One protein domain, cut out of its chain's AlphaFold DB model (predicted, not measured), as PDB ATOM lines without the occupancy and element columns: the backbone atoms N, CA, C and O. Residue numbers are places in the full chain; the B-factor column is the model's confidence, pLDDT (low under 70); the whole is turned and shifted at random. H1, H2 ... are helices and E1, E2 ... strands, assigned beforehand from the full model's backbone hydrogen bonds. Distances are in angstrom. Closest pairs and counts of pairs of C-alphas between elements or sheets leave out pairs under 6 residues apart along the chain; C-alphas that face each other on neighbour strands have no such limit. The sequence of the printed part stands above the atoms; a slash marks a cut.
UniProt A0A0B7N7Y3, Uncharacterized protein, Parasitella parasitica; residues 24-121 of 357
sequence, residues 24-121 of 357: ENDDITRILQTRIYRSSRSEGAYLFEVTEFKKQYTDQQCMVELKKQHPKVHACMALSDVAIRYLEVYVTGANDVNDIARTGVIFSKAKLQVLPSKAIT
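AT A GLANCE: This is residues 24 to 121 of the 357 residues of an uncharacterized protein of Parasitella parasitica (UniProt A0A0B7N7Y3). Two small sheets of three strands each meet where E2 comes near E6, and helix H1 spans them, packing over one face of the sheet E2 E4 E3 and on strand E5 of the other sheet. E3 and E4 form a long hairpin, while the short helix H2 sits beside both sheets. The printed part has 98 residues, with two named helices and six named strands in the order E1 E2 H1 E3 E4 H2 E5 E6; under half of the residues are in named elements, and the class is mixed, helices and strands. The sheet E2 E4 E3 is antiparallel, and the sheet E1 E6 E5 is mixed. The whole is compact, with a radius of gyration of the C-alphas of 12.5 A and spans of 34 by 33 by 21 A.

IN THESE COORDINATES: Start with E4, residues 84 to 91, and find C-alpha 84 at (234.956, 239.026, 229.585); from there the strand runs 22.0 A to C-alpha 91. Beside it look for E3, residues 73 to 81, the longest strand by residues at 22.7 A, and E2, residues 46 to 49, 10.1 A long. Then find C-alpha 59 at (245.544, 244.928, 231.041), where H1 begins; this helix, residues 59 to 69, is 15.7 A long. In the other sheet look for E6, residues 112 to 115, 9.8 A long, with E1, residues 30 to 33, at 9.9 A, and E5, residues 105 to 107, at 6.5 A. E6, the last named strand, ends with C-alpha 115 at (245.538, 232.813, 220.009). H2 is the four residues 100 to 103, just before E5.

HOW THE PARTS SIT: In the sheet E2 E4 E3, look first at E4, the inner strand. It is antiparallel to E3 at 161 degrees, and the two form a hairpin, with N 79 and O 86 within hydrogen-bond range at 2.8 A. On E4's other side E2 is antiparallel at 153 degrees, with N 87 and O 48 at 2.8 A. H1 is on this sheet at a height of 9.1 A, over E4 and E3, slantwise to the strands at 33 degrees to E4 on the local plane; this gives two layers, a helix on one face of a sheet. E2, H1 and E3 make a split strand-helix-strand unit, two strands running the same way with E4 between them, and its crossover is right-handed. H1 is also on the sheet E1 E6 E5, where the closest C-alphas of H1 and E5 are those of Leu 66 and Val 105, 6.0 A apart. In that sheet E6 is parallel to E1 at 23 degrees, with N 32 and O 113 at 2.8 A, and antiparallel to E5 at 161 degrees in a hairpin, with N 107 and O 112 at 2.8 A. Between the sheets, the closest C-alphas of E2 and E6 are those of Phe 48 and Val 114, 6.8 A apart. Residues 46 to 47 of E2 also pair, antiparallel, with residues 117 to 118. H2 only grazes both sheets, and H1 and H2 are apart. Every O i to N i+4 pair of H1 is within hydrogen-bond range; H2 is too short for such a pair.

THE WHOLE: The two C-alphas farthest apart are those of Asp 26 and Arg 41, 36.9 A. The printed part has no cut. The link from E1 to E2, residues 34 to 45, is long. The mean pLDDT of the printed part is 83.1; look for values under 70 at residues 24 to 27 and 93 to 98, where the model's confidence is low.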
ATOM      1  N   GLU A  24     261.194 226.989 221.747       43.94
ATOM      2  CA  GLU A  24     260.291 226.067 222.425       43.94
ATOM      3  C   GLU A  24     260.339 226.447 223.898       43.94
ATOM      4  O   GLU A  24     261.291 226.175 224.625       43.94
ATOM      5  N   ASN A  25     259.362 227.249 224.300       51.16
ATOM      6  CA  ASN A  25     259.300 227.783 225.633       51.16
ATOM      7  C   ASN A  25     258.663 226.642 226.412       51.16
ATOM      8  O   ASN A  25     257.438 226.590 226.536       51.16
ATOM      9  N   ASP A  26     259.503 225.709 226.871       53.66
ATOM     10  CA  ASP A  26     259.148 224.514 227.659       53.66
ATOM     11  C   ASP A  26     258.273 224.847 228.889       53.66
ATOM     12  O   ASP A  26     257.713 223.975 229.551       53.66
ATOM     13  N   ASP A  27     258.121 226.135 229.197       66.62
ATOM     14  CA  ASP A  27     257.250 226.687 230.219       66.62
ATOM     15  C   ASP A  27     255.775 226.878 229.818       66.62
ATOM     16  O   ASP A  27     254.964 227.115 230.718       66.62
ATOM     17  N   ILE A  28     255.386 226.802 228.539       73.06
ATOM     18  CA  ILE A  28     253.976 226.941 228.125       73.06
ATOM     19  C   ILE A  28     253.249 225.622 228.360       73.06
ATOM     20  O   ILE A  28     253.513 224.615 227.712       73.06
ATOM     21  N   THR A  29     252.267 225.636 229.255       76.62
ATOM     22  CA  THR A  29     251.502 224.436 229.615       76.62
ATOM     23  C   THR A  29     250.140 224.376 228.937       76.62
ATOM     24  O   THR A  29     249.483 223.335 228.970       76.62
ATOM     25  N   ARG A  30     249.680 225.483 228.337       83.88
ATOM     26  CA  ARG A  30     248.349 225.565 227.732       83.88
ATOM     27  C   ARG A  30     248.262 226.594 226.607       83.88
ATOM     28  O   ARG A  30     248.916 227.636 226.637       83.88
ATOM     29  N   ILE A  31     247.367 226.317 225.660       83.31
ATOM     30  CA  ILE A  31     246.944 227.237 224.602       83.31
ATOM     31  C   ILE A  31     245.473 227.609 224.834       83.31
ATOM     32  O   ILE A  31     244.621 226.736 225.015       83.31
ATOM     33  N   LEU A  32     245.170 228.905 224.835       85.12
ATOM     34  CA  LEU A  32     243.821 229.465 224.872       85.12
ATOM     35  C   LEU A  32     243.474 230.018 223.489       85.12
ATOM     36  O   LEU A  32     244.029 231.024 223.054       85.12
ATOM     37  N   GLN A  33     242.518 229.386 222.814       85.25
ATOM     38  CA  GLN A  33     241.899 229.969 221.627       85.25
ATOM     39  C   GLN A  33     240.840 230.984 222.065       85.25
ATOM     40  O   GLN A  33     239.861 230.597 222.706       85.25
ATOM     41  N   THR A  34     241.007 232.255 221.693       83.25
ATOM     42  CA  THR A  34     240.006 233.296 221.966       83.25
ATOM     43  C   THR A  34     238.685 232.953 221.277       83.25
ATOM     44  O   THR A  34     238.664 232.659 220.081       83.25
ATOM     45  N   ARG A  35     237.572 233.010 222.021       80.06
ATOM     46  CA  ARG A  35     236.210 232.726 221.521       80.06
ATOM     47  C   ARG A  35     235.306 233.951 221.622       80.06
ATOM     48  O   ARG A  35     234.177 233.877 222.101       80.06
ATOM     49  N   ILE A  36     235.829 235.088 221.180       80.31
ATOM     50  CA  ILE A  36     235.094 236.350 221.120       80.31
ATOM     51  C   ILE A  36     234.668 236.575 219.672       80.31
ATOM     52  O   ILE A  36     235.505 236.666 218.772       80.31
ATOM     53  N   TYR A  37     233.355 236.658 219.468       81.12
ATOM     54  CA  TYR A  37     232.722 236.901 218.174       81.12
ATOM     55  C   TYR A  37     232.043 238.265 218.232       81.12
ATOM     56  O   TYR A  37     230.879 238.381 218.611       81.12
ATOM     57  N   ARG A  38     232.816 239.319 217.968       77.25
ATOM     58  CA  ARG A  38     232.353 240.709 218.034       77.25
ATOM     59  C   ARG A  38     232.903 241.513 216.883       77.25
ATOM     60  O   ARG A  38     233.990 241.205 216.386       77.25
ATOM     61  N   SER A  39     232.141 242.520 216.477       81.12
ATOM     62  CA  SER A  39     232.655 243.489 215.537       81.12
ATOM     63  C   SER A  39     233.599 244.463 216.221       81.12
ATOM     64  O   SER A  39     233.515 244.718 217.424       81.12
ATOM     65  N   SER A  40     234.556 244.938 215.435       81.06
ATOM     66  CA  SER A  40     235.500 245.974 215.824       81.06
ATOM     67  C   SER A  40     235.110 247.270 215.135       81.06
ATOM     68  O   SER A  40     234.537 247.261 214.048       81.06
ATOM     69  N   ARG A  41     235.497 248.397 215.734       71.12
ATOM     70  CA  ARG A  41     235.349 249.716 215.106       71.12
ATOM     71  C   ARG A  41     236.151 249.860 213.811       71.12
ATOM     72  O   ARG A  41     235.868 250.770 213.042       71.12
ATOM     73  N   SER A  42     237.171 249.024 213.603       73.25
ATOM     74  CA  SER A  42     237.973 249.026 212.379       73.25
ATOM     75  C   SER A  42     238.089 247.620 211.807       73.25
ATOM     76  O   SER A  42     238.263 246.639 212.531       73.25
ATOM     77  N   GLU A  43     238.029 247.522 210.483       72.31
ATOM     78  CA  GLU A  43     238.185 246.251 209.791       72.31
ATOM     79  C   GLU A  43     239.568 245.634 210.061       72.31
ATOM     80  O   GLU A  43     240.586 246.326 210.114       72.31
ATOM     81  N   GLY A  44     239.607 244.310 210.226       75.94
ATOM     82  CA  GLY A  44     240.860 243.566 210.365       75.94
ATOM     83  C   GLY A  44     241.466 243.553 211.769       75.94
ATOM     84  O   GLY A  44     242.606 243.117 211.918       75.94
ATOM     85  N   ALA A  45     240.733 243.989 212.796       86.19
ATOM     86  CA  ALA A  45     241.187 243.862 214.176       86.19
ATOM     87  C   ALA A  45     241.215 242.401 214.659       86.19
ATOM     88  O   ALA A  45     240.405 241.562 214.249       86.19
ATOM     89  N   TYR A  46     242.123 242.126 215.588       89.12
ATOM     90  CA  TYR A  46     242.227 240.867 216.316       89.12
ATOM     91  C   TYR A  46     241.802 241.055 217.769       89.12
ATOM     92  O   TYR A  46     242.145 242.047 218.408       89.12
ATOM     93  N   LEU A  47     241.071 240.082 218.297       90.56
ATOM     94  CA  LEU A  47     240.567 240.064 219.662       90.56
ATOM     95  C   LEU A  47     241.322 239.002 220.457       90.56
ATOM     96  O   LEU A  47     241.366 237.842 220.045       90.56
ATOM     97  N   PHE A  48     241.886 239.388 221.599       92.50
ATOM     98  CA  PHE A  48     242.585 238.492 222.522       92.50
ATOM     99  C   PHE A  48     241.863 238.435 223.853       92.50
ATOM    100  O   PHE A  48     241.787 239.445 224.548       92.50
ATOM    101  N   GLU A  49     241.380 237.264 224.249       91.50
ATOM    102  CA  GLU A  49     240.785 237.090 225.569       91.50
ATOM    103  C   GLU A  49     241.860 237.029 226.662       91.50
ATOM    104  O   GLU A  49     242.771 236.205 226.616       91.50
ATOM    105  N   VAL A  50     241.731 237.890 227.676       92.75
ATOM    106  CA  VAL A  50     242.673 237.986 228.808       92.75
ATOM    107  C   VAL A  50     242.007 237.729 230.165       92.75
ATOM    108  O   VAL A  50     242.600 237.942 231.224       92.75
ATOM    109  N   THR A  51     240.758 237.253 230.157       89.19
ATOM    110  CA  THR A  51     239.947 237.027 231.362       89.19
ATOM    111  C   THR A  51     240.573 236.015 232.321       89.19
ATOM    112  O   THR A  51     240.581 236.237 233.535       89.19
ATOM    113  N   GLU A  52     241.085 234.901 231.791       86.50
ATOM    114  CA  GLU A  52     241.477 233.721 232.575       86.50
ATOM    115  C   GLU A  52     242.683 233.978 233.493       86.50
ATOM    116  O   GLU A  52     242.753 233.449 234.602       86.50
ATOM    117  N   PHE A  53     243.596 234.855 233.080       86.44
ATOM    118  CA  PHE A  53     244.852 235.135 233.785       86.44
ATOM    119  C   PHE A  53     244.919 236.558 234.351       86.44
ATOM    120  O   PHE A  53     245.986 237.131 234.598       86.44
ATOM    121  N   LYS A  54     243.744 237.125 234.631       87.44
ATOM    122  CA  LYS A  54     243.601 238.466 235.191       87.44
ATOM    123  C   LYS A  54     244.257 238.705 236.550       87.44
ATOM    124  O   LYS A  54     244.431 239.849 236.957       87.44
ATOM    125  N   LYS A  55     244.520 237.638 237.307       89.62
ATOM    126  CA  LYS A  55     245.193 237.735 238.611       89.62
ATOM    127  C   LYS A  55     246.706 237.875 238.433       89.62
ATOM    128  O   LYS A  55     247.387 238.370 239.323       89.62
ATOM    129  N   GLN A  56     247.232 237.417 237.297       92.25
ATOM    130  CA  GLN A  56     248.655 237.372 236.990       92.25
ATOM    131  C   GLN A  56     249.111 238.605 236.208       92.25
ATOM    132  O   GLN A  56     250.232 239.064 236.457       92.25
ATOM    133  N   TYR A  57     248.256 239.127 235.321       90.81
ATOM    134  CA  TYR A  57     248.528 240.289 234.477       90.81
ATOM    135  C   TYR A  57     247.444 241.361 234.600       90.81
ATOM    136  O   TYR A  57     246.247 241.064 234.604       90.81
ATOM    137  N   THR A  58     247.875 242.621 234.654       93.56
ATOM    138  CA  THR A  58     247.004 243.770 234.385       93.56
ATOM    139  C   THR A  58     246.855 243.979 232.882       93.56
ATOM    140  O   THR A  58     247.728 243.592 232.107       93.56
ATOM    141  N   ASP A  59     245.792 244.661 232.460       92.25
ATOM    142  CA  ASP A  59     245.544 244.928 231.041       92.25
ATOM    143  C   ASP A  59     246.727 245.669 230.382       92.25
ATOM    144  O   ASP A  59     247.138 245.333 229.274       92.25
ATOM    145  N   GLN A  60     247.355 246.608 231.101       92.44
ATOM    146  CA  GLN A  60     248.558 247.304 230.635       92.44
ATOM    147  C   GLN A  60     249.754 246.357 230.476       92.44
ATOM    148  O   GLN A  60     250.482 246.455 229.491       92.44
ATOM    149  N   GLN A  61     249.963 245.428 231.412       92.69
ATOM    150  CA  GLN A  61     251.014 244.416 231.272       92.69
ATOM    151  C   GLN A  61     250.736 243.500 230.078       92.69
ATOM    152  O   GLN A  61     251.670 243.143 229.364       92.69
ATOM    153  N   CYS A  62     249.466 243.187 229.804       93.50
ATOM    154  CA  CYS A  62     249.107 242.421 228.618       93.50
ATOM    155  C   CYS A  62     249.477 243.154 227.322       93.50
ATOM    156  O   CYS A  62     250.044 242.548 226.414       93.50
ATOM    157  N   MET A  63     249.223 244.464 227.251       94.06
ATOM    158  CA  MET A  63     249.630 245.290 226.107       94.06
ATOM    159  C   MET A  63     251.152 245.353 225.940       94.06
ATOM    160  O   MET A  63     251.645 245.374 224.814       94.06
ATOM    161  N   VAL A  64     251.906 245.384 227.045       92.00
ATOM    162  CA  VAL A  64     253.376 245.377 227.012       92.00
ATOM    163  C   VAL A  64     253.902 244.055 226.452       92.00
ATOM    164  O   VAL A  64     254.756 244.086 225.568       92.00
ATOM    165  N   GLU A  65     253.375 242.909 226.896       91.81
ATOM    166  CA  GLU A  65     253.771 241.599 226.353       91.81
ATOM    167  C   GLU A  65     253.412 241.456 224.871       91.81
ATOM    168  O   GLU A  65     254.245 241.023 224.070       91.81
ATOM    169  N   LEU A  66     252.217 241.914 224.483       92.06
ATOM    170  CA  LEU A  66     251.803 241.988 223.085       92.06
ATOM    171  C   LEU A  66     252.794 242.822 222.263       92.06
ATOM    172  O   LEU A  66     253.282 242.354 221.240       92.06
ATOM    173  N   LYS A  67     253.130 244.040 222.705       88.94
ATOM    174  CA  LYS A  67     254.038 244.933 221.968       88.94
ATOM    175  C   LYS A  67     255.467 244.391 221.909       88.94
ATOM    176  O   LYS A  67     256.160 244.628 220.924       88.94
ATOM    177  N   LYS A  68     255.908 243.676 222.943       90.38
ATOM    178  CA  LYS A  68     257.227 243.038 223.001       90.38
ATOM    179  C   LYS A  68     257.364 241.929 221.956       90.38
ATOM    180  O   LYS A  68     258.384 241.869 221.280       90.38
ATOM    181  N   GLN A  69     256.348 241.077 221.818       89.44
ATOM    182  CA  GLN A  69     256.351 239.955 220.868       89.44
ATOM    183  C   GLN A  69     255.954 240.383 219.451       89.44
ATOM    184  O   GLN A  69     256.445 239.836 218.465       89.44
ATOM    185  N   HIS A  70     255.112 241.412 219.349       87.44
ATOM    186  CA  HIS A  70     254.578 241.947 218.099       87.44
ATOM    187  C   HIS A  70     254.815 243.461 218.017       87.44
ATOM    188  O   HIS A  70     253.875 244.259 218.102       87.44
ATOM    189  N   PRO A  71     256.072 243.909 217.817       84.31
ATOM    190  CA  PRO A  71     256.423 245.333 217.821       84.31
ATOM    191  C   PRO A  71     255.746 246.133 216.705       84.31
ATOM    192  O   PRO A  71     255.658 247.359 216.793       84.31
ATOM    193  N   LYS A  72     255.229 245.458 215.676       80.81
ATOM    194  CA  LYS A  72     254.538 246.063 214.534       80.81
ATOM    195  C   LYS A  72     253.030 246.276 214.742       80.81
ATOM    196  O   LYS A  72     252.391 246.894 213.890       80.81
ATOM    197  N   VAL A  73     252.472 245.860 215.883       85.50
ATOM    198  CA  VAL A  73     251.134 246.293 216.327       85.50
ATOM    199  C   VAL A  73     251.140 247.814 216.465       85.50
ATOM    200  O   VAL A  73     251.941 248.367 217.232       85.50
ATOM    201  N   HIS A  74     250.278 248.503 215.717       83.38
ATOM    202  CA  HIS A  74     250.258 249.969 215.711       83.38
ATOM    203  C   HIS A  74     249.319 250.540 216.778       83.38
ATOM    204  O   HIS A  74     249.594 251.615 217.306       83.38
ATOM    205  N   ALA A  75     248.255 249.816 217.134       86.56
ATOM    206  CA  ALA A  75     247.337 250.205 218.195       86.56
ATOM    207  C   ALA A  75     246.755 248.978 218.911       86.56
ATOM    208  O   ALA A  75     246.598 247.907 218.327       86.56
ATOM    209  N   CYS A  76     246.437 249.152 220.191       92.00
ATOM    210  CA  CYS A  76     245.792 248.154 221.032       92.00
ATOM    211  C   CYS A  76     244.925 248.870 222.071       92.00
ATOM    212  O   CYS A  76     245.325 249.912 222.593       92.00
ATOM    213  N   MET A  77     243.771 248.302 222.399       91.75
ATOM    214  CA  MET A  77     242.873 248.807 223.434       91.75
ATOM    215  C   MET A  77     242.417 247.664 224.332       91.75
ATOM    216  O   MET A  77     242.115 246.581 223.842       91.75
ATOM    217  N   ALA A  78     242.362 247.901 225.642       92.62
ATOM    218  CA  ALA A  78     241.744 246.967 226.571       92.62
ATOM    219  C   ALA A  78     240.265 247.296 226.702       92.62
ATOM    220  O   ALA A  78     239.891 248.449 226.924       92.62
ATOM    221  N   LEU A  79     239.446 246.267 226.560       89.75
ATOM    222  CA  LEU A  79     238.003 246.335 226.635       89.75
ATOM    223  C   LEU A  79     237.509 245.296 227.640       89.75
ATOM    224  O   LEU A  79     238.112 244.240 227.850       89.75
ATOM    225  N   SER A  80     236.386 245.609 228.267       86.94
ATOM    226  CA  SER A  80     235.680 244.702 229.158       86.94
ATOM    227  C   SER A  80     234.217 244.729 228.776       86.94
ATOM    228  O   SER A  80     233.639 245.807 228.654       86.94
ATOM    229  N   ASP A  81     233.621 243.556 228.606       79.06
ATOM    230  CA  ASP A  81     232.179 243.427 228.486       79.06
ATOM    231  C   ASP A  81     231.663 242.404 229.490       79.06
ATOM    232  O   ASP A  81     231.974 241.212 229.412       79.06
ATOM    233  N   VAL A  82     230.901 242.900 230.463       78.25
ATOM    234  CA  VAL A  82     230.410 242.142 231.616       78.25
ATOM    235  C   VAL A  82     231.552 241.372 232.299       78.25
ATOM    236  O   VAL A  82     232.343 241.955 233.040       78.25
ATOM    237  N   ALA A  83     231.656 240.066 232.036       80.62
ATOM    238  CA  ALA A  83     232.612 239.154 232.651       80.62
ATOM    239  C   ALA A  83     233.881 238.928 231.811       80.62
ATOM    240  O   ALA A  83     234.862 238.399 232.340       80.62
ATOM    241  N   ILE A  84     233.871 239.307 230.529       85.56
ATOM    242  CA  ILE A  84     234.956 239.026 229.585       85.56
ATOM    243  C   ILE A  84     235.840 240.260 229.451       85.56
ATOM    244  O   ILE A  84     235.368 241.344 229.112       85.56
ATOM    245  N   ARG A  85     237.143 240.075 229.663       91.12
ATOM    246  CA  ARG A  85     238.167 241.075 229.360       91.12
ATOM    247  C   ARG A  85     238.971 240.662 228.152       91.12
ATOM    248  O   ARG A  85     239.389 239.507 228.049       91.12
ATOM    249  N   TYR A  86     239.215 241.610 227.261       92.88
ATOM    250  CA  TYR A  86     239.929 241.342 226.026       92.88
ATOM    251  C   TYR A  86     240.701 242.549 225.514       92.88
ATOM    252  O   TYR A  86     240.415 243.693 225.864       92.88
ATOM    253  N   LEU A  87     241.699 242.277 224.681       93.19
ATOM    254  CA  LEU A  87     242.408 243.292 223.919       93.19
ATOM    255  C   LEU A  87     241.884 243.306 222.487       93.19
ATOM    256  O   LEU A  87     241.810 242.256 221.852       93.19
ATOM    257  N   GLU A  88     241.567 244.488 221.982       93.50
ATOM    258  CA  GLU A  88     241.337 244.737 220.563       93.50
ATOM    259  C   GLU A  88     242.622 245.298 219.958       93.50
ATOM    260  O   GLU A  88     243.129 246.338 220.388       93.50
ATOM    261  N   VAL A  89     243.185 244.565 219.004       90.69
ATOM    262  CA  VAL A  89     244.534 244.759 218.474       90.69
ATOM    263  C   VAL A  89     244.459 245.051 216.988       90.69
ATOM    264  O   VAL A  89     243.895 244.277 216.218       90.69
ATOM    265  N   TYR A  90     245.088 246.147 216.577       88.44
ATOM    266  CA  TYR A  90     245.134 246.565 215.186       88.44
ATOM    267  C   TYR A  90     246.530 246.340 214.614       88.44
ATOM    268  O   TYR A  90     247.541 246.853 215.114       88.44
ATOM    269  N   VAL A  91     246.572 245.580 213.525       81.94
ATOM    270  CA  VAL A  91     247.795 245.268 212.788       81.94
ATOM    271  C   VAL A  91     247.667 245.827 211.384       81.94
ATOM    272  O   VAL A  91     246.615 245.754 210.756       81.94
ATOM    273  N   THR A  92     248.733 246.440 210.884       72.44
ATOM    274  CA  THR A  92     248.776 246.871 209.486       72.44
ATOM    275  C   THR A  92     249.201 245.662 208.657       72.44
ATOM    276  O   THR A  92     250.289 245.149 208.887       72.44
ATOM    277  N   GLY A  93     248.381 245.202 207.705       61.81
ATOM    278  CA  GLY A  93     248.619 243.942 206.977       61.81
ATOM    279  C   GLY A  93     249.986 243.830 206.282       61.81
ATOM    280  O   GLY A  93     250.553 242.750 206.216       61.81
ATOM    281  N   ALA A  94     250.584 244.949 205.855       61.22
ATOM    282  CA  ALA A  94     251.943 244.981 205.293       61.22
ATOM    283  C   ALA A  94     253.067 244.728 206.328       61.22
ATOM    284  O   ALA A  94     254.239 244.624 205.974       61.22
ATOM    285  N   ASN A  95     252.721 244.680 207.612       58.25
ATOM    286  CA  ASN A  95     253.634 244.687 208.746       58.25
ATOM    287  C   ASN A  95     253.417 243.502 209.705       58.25
ATOM    288  O   ASN A  95     254.058 243.466 210.752       58.25
ATOM    289  N   ASP A  96     252.577 242.522 209.374       64.00
ATOM    290  CA  ASP A  96     252.392 241.328 210.208       64.00
ATOM    291  C   ASP A  96     253.490 240.278 209.956       64.00
ATOM    292  O   ASP A  96     253.266 239.227 209.370       64.00
ATOM    293  N   VAL A  97     254.729 240.603 210.338       57.84
ATOM    294  CA  VAL A  97     255.908 239.744 210.083       57.84
ATOM    295  C   VAL A  97     255.896 238.467 210.924       57.84
ATOM    296  O   VAL A  97     256.505 237.478 210.530       57.84
ATOM    297  N   ASN A  98     255.194 238.482 212.057       59.69
ATOM    298  CA  ASN A  98     255.127 237.350 212.974       59.69
ATOM    299  C   ASN A  98     253.819 236.563 212.851       59.69
ATOM    300  O   ASN A  98     253.626 235.659 213.650       59.69
ATOM    301  N   ASP A  99     252.954 236.883 211.879       76.38
ATOM    302  CA  ASP A  99     251.635 236.265 211.693       76.38
ATOM    303  C   ASP A  99     250.895 236.112 213.027       76.38
ATOM    304  O   ASP A  99     250.713 235.011 213.565       76.38
ATOM    305  N   ILE A 100     250.498 237.253 213.594       83.44
ATOM    306  CA  ILE A 100     249.869 237.321 214.913       83.44
ATOM    307  C   ILE A 100     248.655 236.383 215.031       83.44
ATOM    308  O   ILE A 100     248.349 235.895 216.122       83.44
ATOM    309  N   ALA A 101     247.981 236.105 213.910       79.62
ATOM    310  CA  ALA A 101     246.844 235.202 213.838       79.62
ATOM    311  C   ALA A 101     247.232 233.750 214.147       79.62
ATOM    312  O   ALA A 101     246.453 233.034 214.781       79.62
ATOM    313  N   ARG A 102     248.424 233.319 213.726       80.25
ATOM    314  CA  ARG A 102     248.928 231.958 213.955       80.25
ATOM    315  C   ARG A 102     249.761 231.841 215.221       80.25
ATOM    316  O   ARG A 102     249.676 230.816 215.893       80.25
ATOM    317  N   THR A 103     250.560 232.850 215.559       81.81
ATOM    318  CA  THR A 103     251.459 232.762 216.720       81.81
ATOM    319  C   THR A 103     250.799 233.203 218.019       81.81
ATOM    320  O   THR A 103     251.206 232.756 219.088       81.81
ATOM    321  N   GLY A 104     249.812 234.100 217.966       87.75
ATOM    322  CA  GLY A 104     249.219 234.696 219.161       87.75
ATOM    323  C   GLY A 104     250.240 235.361 220.091       87.75
ATOM    324  O   GLY A 104     251.289 235.822 219.641       87.75
ATOM    325  N   VAL A 105     249.924 235.436 221.386       91.06
ATOM    326  CA  VAL A 105     250.769 236.067 222.418       91.06
ATOM    327  C   VAL A 105     251.036 235.092 223.557       91.06
ATOM    328  O   VAL A 105     250.108 234.491 224.100       91.06
ATOM    329  N   ILE A 106     252.299 234.967 223.953       91.81
ATOM    330  CA  ILE A 106     252.737 234.117 225.060       91.81
ATOM    331  C   ILE A 106     252.801 234.940 226.348       91.81
ATOM    332  O   ILE A 106     253.512 235.935 226.438       91.81
ATOM    333  N   PHE A 107     252.107 234.497 227.386       91.12
ATOM    334  CA  PHE A 107     252.138 235.091 228.716       91.12
ATOM    335  C   PHE A 107     252.925 234.185 229.661       91.12
ATOM    336  O   PHE A 107     252.337 233.385 230.389       91.12
ATOM    337  N   SER A 108     254.253 234.330 229.714       89.06
ATOM    338  CA  SER A 108     255.142 233.400 230.438       89.06
ATOM    339  C   SER A 108     254.770 233.214 231.915       89.06
ATOM    340  O   SER A 108     254.681 232.087 232.388       89.06
ATOM    341  N   LYS A 109     254.428 234.288 232.646       88.00
ATOM    342  CA  LYS A 109     253.960 234.194 234.048       88.00
ATOM    343  C   LYS A 109     252.669 233.377 234.216       88.00
ATOM    344  O   LYS A 109     252.445 232.806 235.279       88.00
ATOM    345  N   ALA A 110     251.814 233.346 233.196       87.31
ATOM    346  CA  ALA A 110     250.596 232.541 233.175       87.31
ATOM    347  C   ALA A 110     250.813 231.169 232.516       87.31
ATOM    348  O   ALA A 110     249.884 230.366 232.515       87.31
ATOM    349  N   LYS A 111     252.010 230.904 231.968       89.94
ATOM    350  CA  LYS A 111     252.348 229.684 231.221       89.94
ATOM    351  C   LYS A 111     251.347 229.384 230.097       89.94
ATOM    352  O   LYS A 111     251.024 228.233 229.820       89.94
ATOM    353  N   LEU A 112     250.835 230.445 229.471       88.94
ATOM    354  CA  LEU A 112     249.702 230.391 228.554       88.94
ATOM    355  C   LEU A 112     250.028 231.107 227.248       88.94
ATOM    356  O   LEU A 112     250.492 232.245 227.272       88.94
ATOM    357  N   GLN A 113     249.711 230.480 226.123       90.56
ATOM    358  CA  GLN A 113     249.655 231.141 224.821       90.56
ATOM    359  C   GLN A 113     248.203 231.471 224.479       90.56
ATOM    360  O   GLN A 113     247.341 230.600 224.563       90.56
ATOM    361  N   VAL A 114     247.920 232.709 224.085       90.25
ATOM    362  CA  VAL A 114     246.582 233.138 223.662       90.25
ATOM    363  C   VAL A 114     246.586 233.376 222.162       90.25
ATOM    364  O   VAL A 114     247.297 234.256 221.678       90.25
ATOM    365  N   LEU A 115     245.772 232.618 221.437       87.69
ATOM    366  CA  LEU A 115     245.538 232.813 220.009       87.69
ATOM    367  C   LEU A 115     244.351 233.765 219.808       87.69
ATOM    368  O   LEU A 115     243.339 233.634 220.515       87.69
ATOM    369  N   PRO A 116     244.448 234.732 218.879       89.69
ATOM    370  CA  PRO A 116     243.387 235.700 218.677       89.69
ATOM    371  C   PRO A 116     242.197 235.112 217.920       89.69
ATOM    372  O   PRO A 116     242.291 234.095 217.233       89.69
ATOM    373  N   SER A 117     241.077 235.820 218.001       83.88
ATOM    374  CA  SER A 117     239.957 235.705 217.069       83.88
ATOM    375  C   SER A 117     239.944 236.932 216.164       83.88
ATOM    376  O   SER A 117     240.174 238.045 216.637       83.88
ATOM    377  N   LYS A 118     239.680 236.767 214.865       84.19
ATOM    378  CA  LYS A 118     239.475 237.921 213.982       84.19
ATOM    379  C   LYS A 118     238.126 238.558 214.316       84.19
ATOM    380  O   LYS A 118     237.129 237.846 214.448       84.19
ATOM    381  N   ALA A 119     238.089 239.881 214.448       82.69
ATOM    382  CA  ALA A 119     236.833 240.597 214.620       82.69
ATOM    383  C   ALA A 119     235.914 240.337 213.416       82.69
ATOM    384  O   ALA A 119     236.365 240.298 212.266       82.69
ATOM    385  N   ILE A 120     234.625 240.136 213.686       78.56
ATOM    386  CA  ILE A 120     233.617 239.964 212.634       78.56
ATOM    387  C   ILE A 120     233.260 241.325 212.032       78.56
ATOM    388  O   ILE A 120     233.459 242.369 212.647       78.56
ATOM    389  N   THR A 121     232.734 241.335 210.814       71.44
ATOM    390  CA  THR A 121     232.228 242.572 210.206       71.44
ATOM    391  C   THR A 121     230.896 242.973 210.840       71.44
ATOM    392  O   THR A 121     230.126 242.099 211.232       71.44
TER     393      THR A 121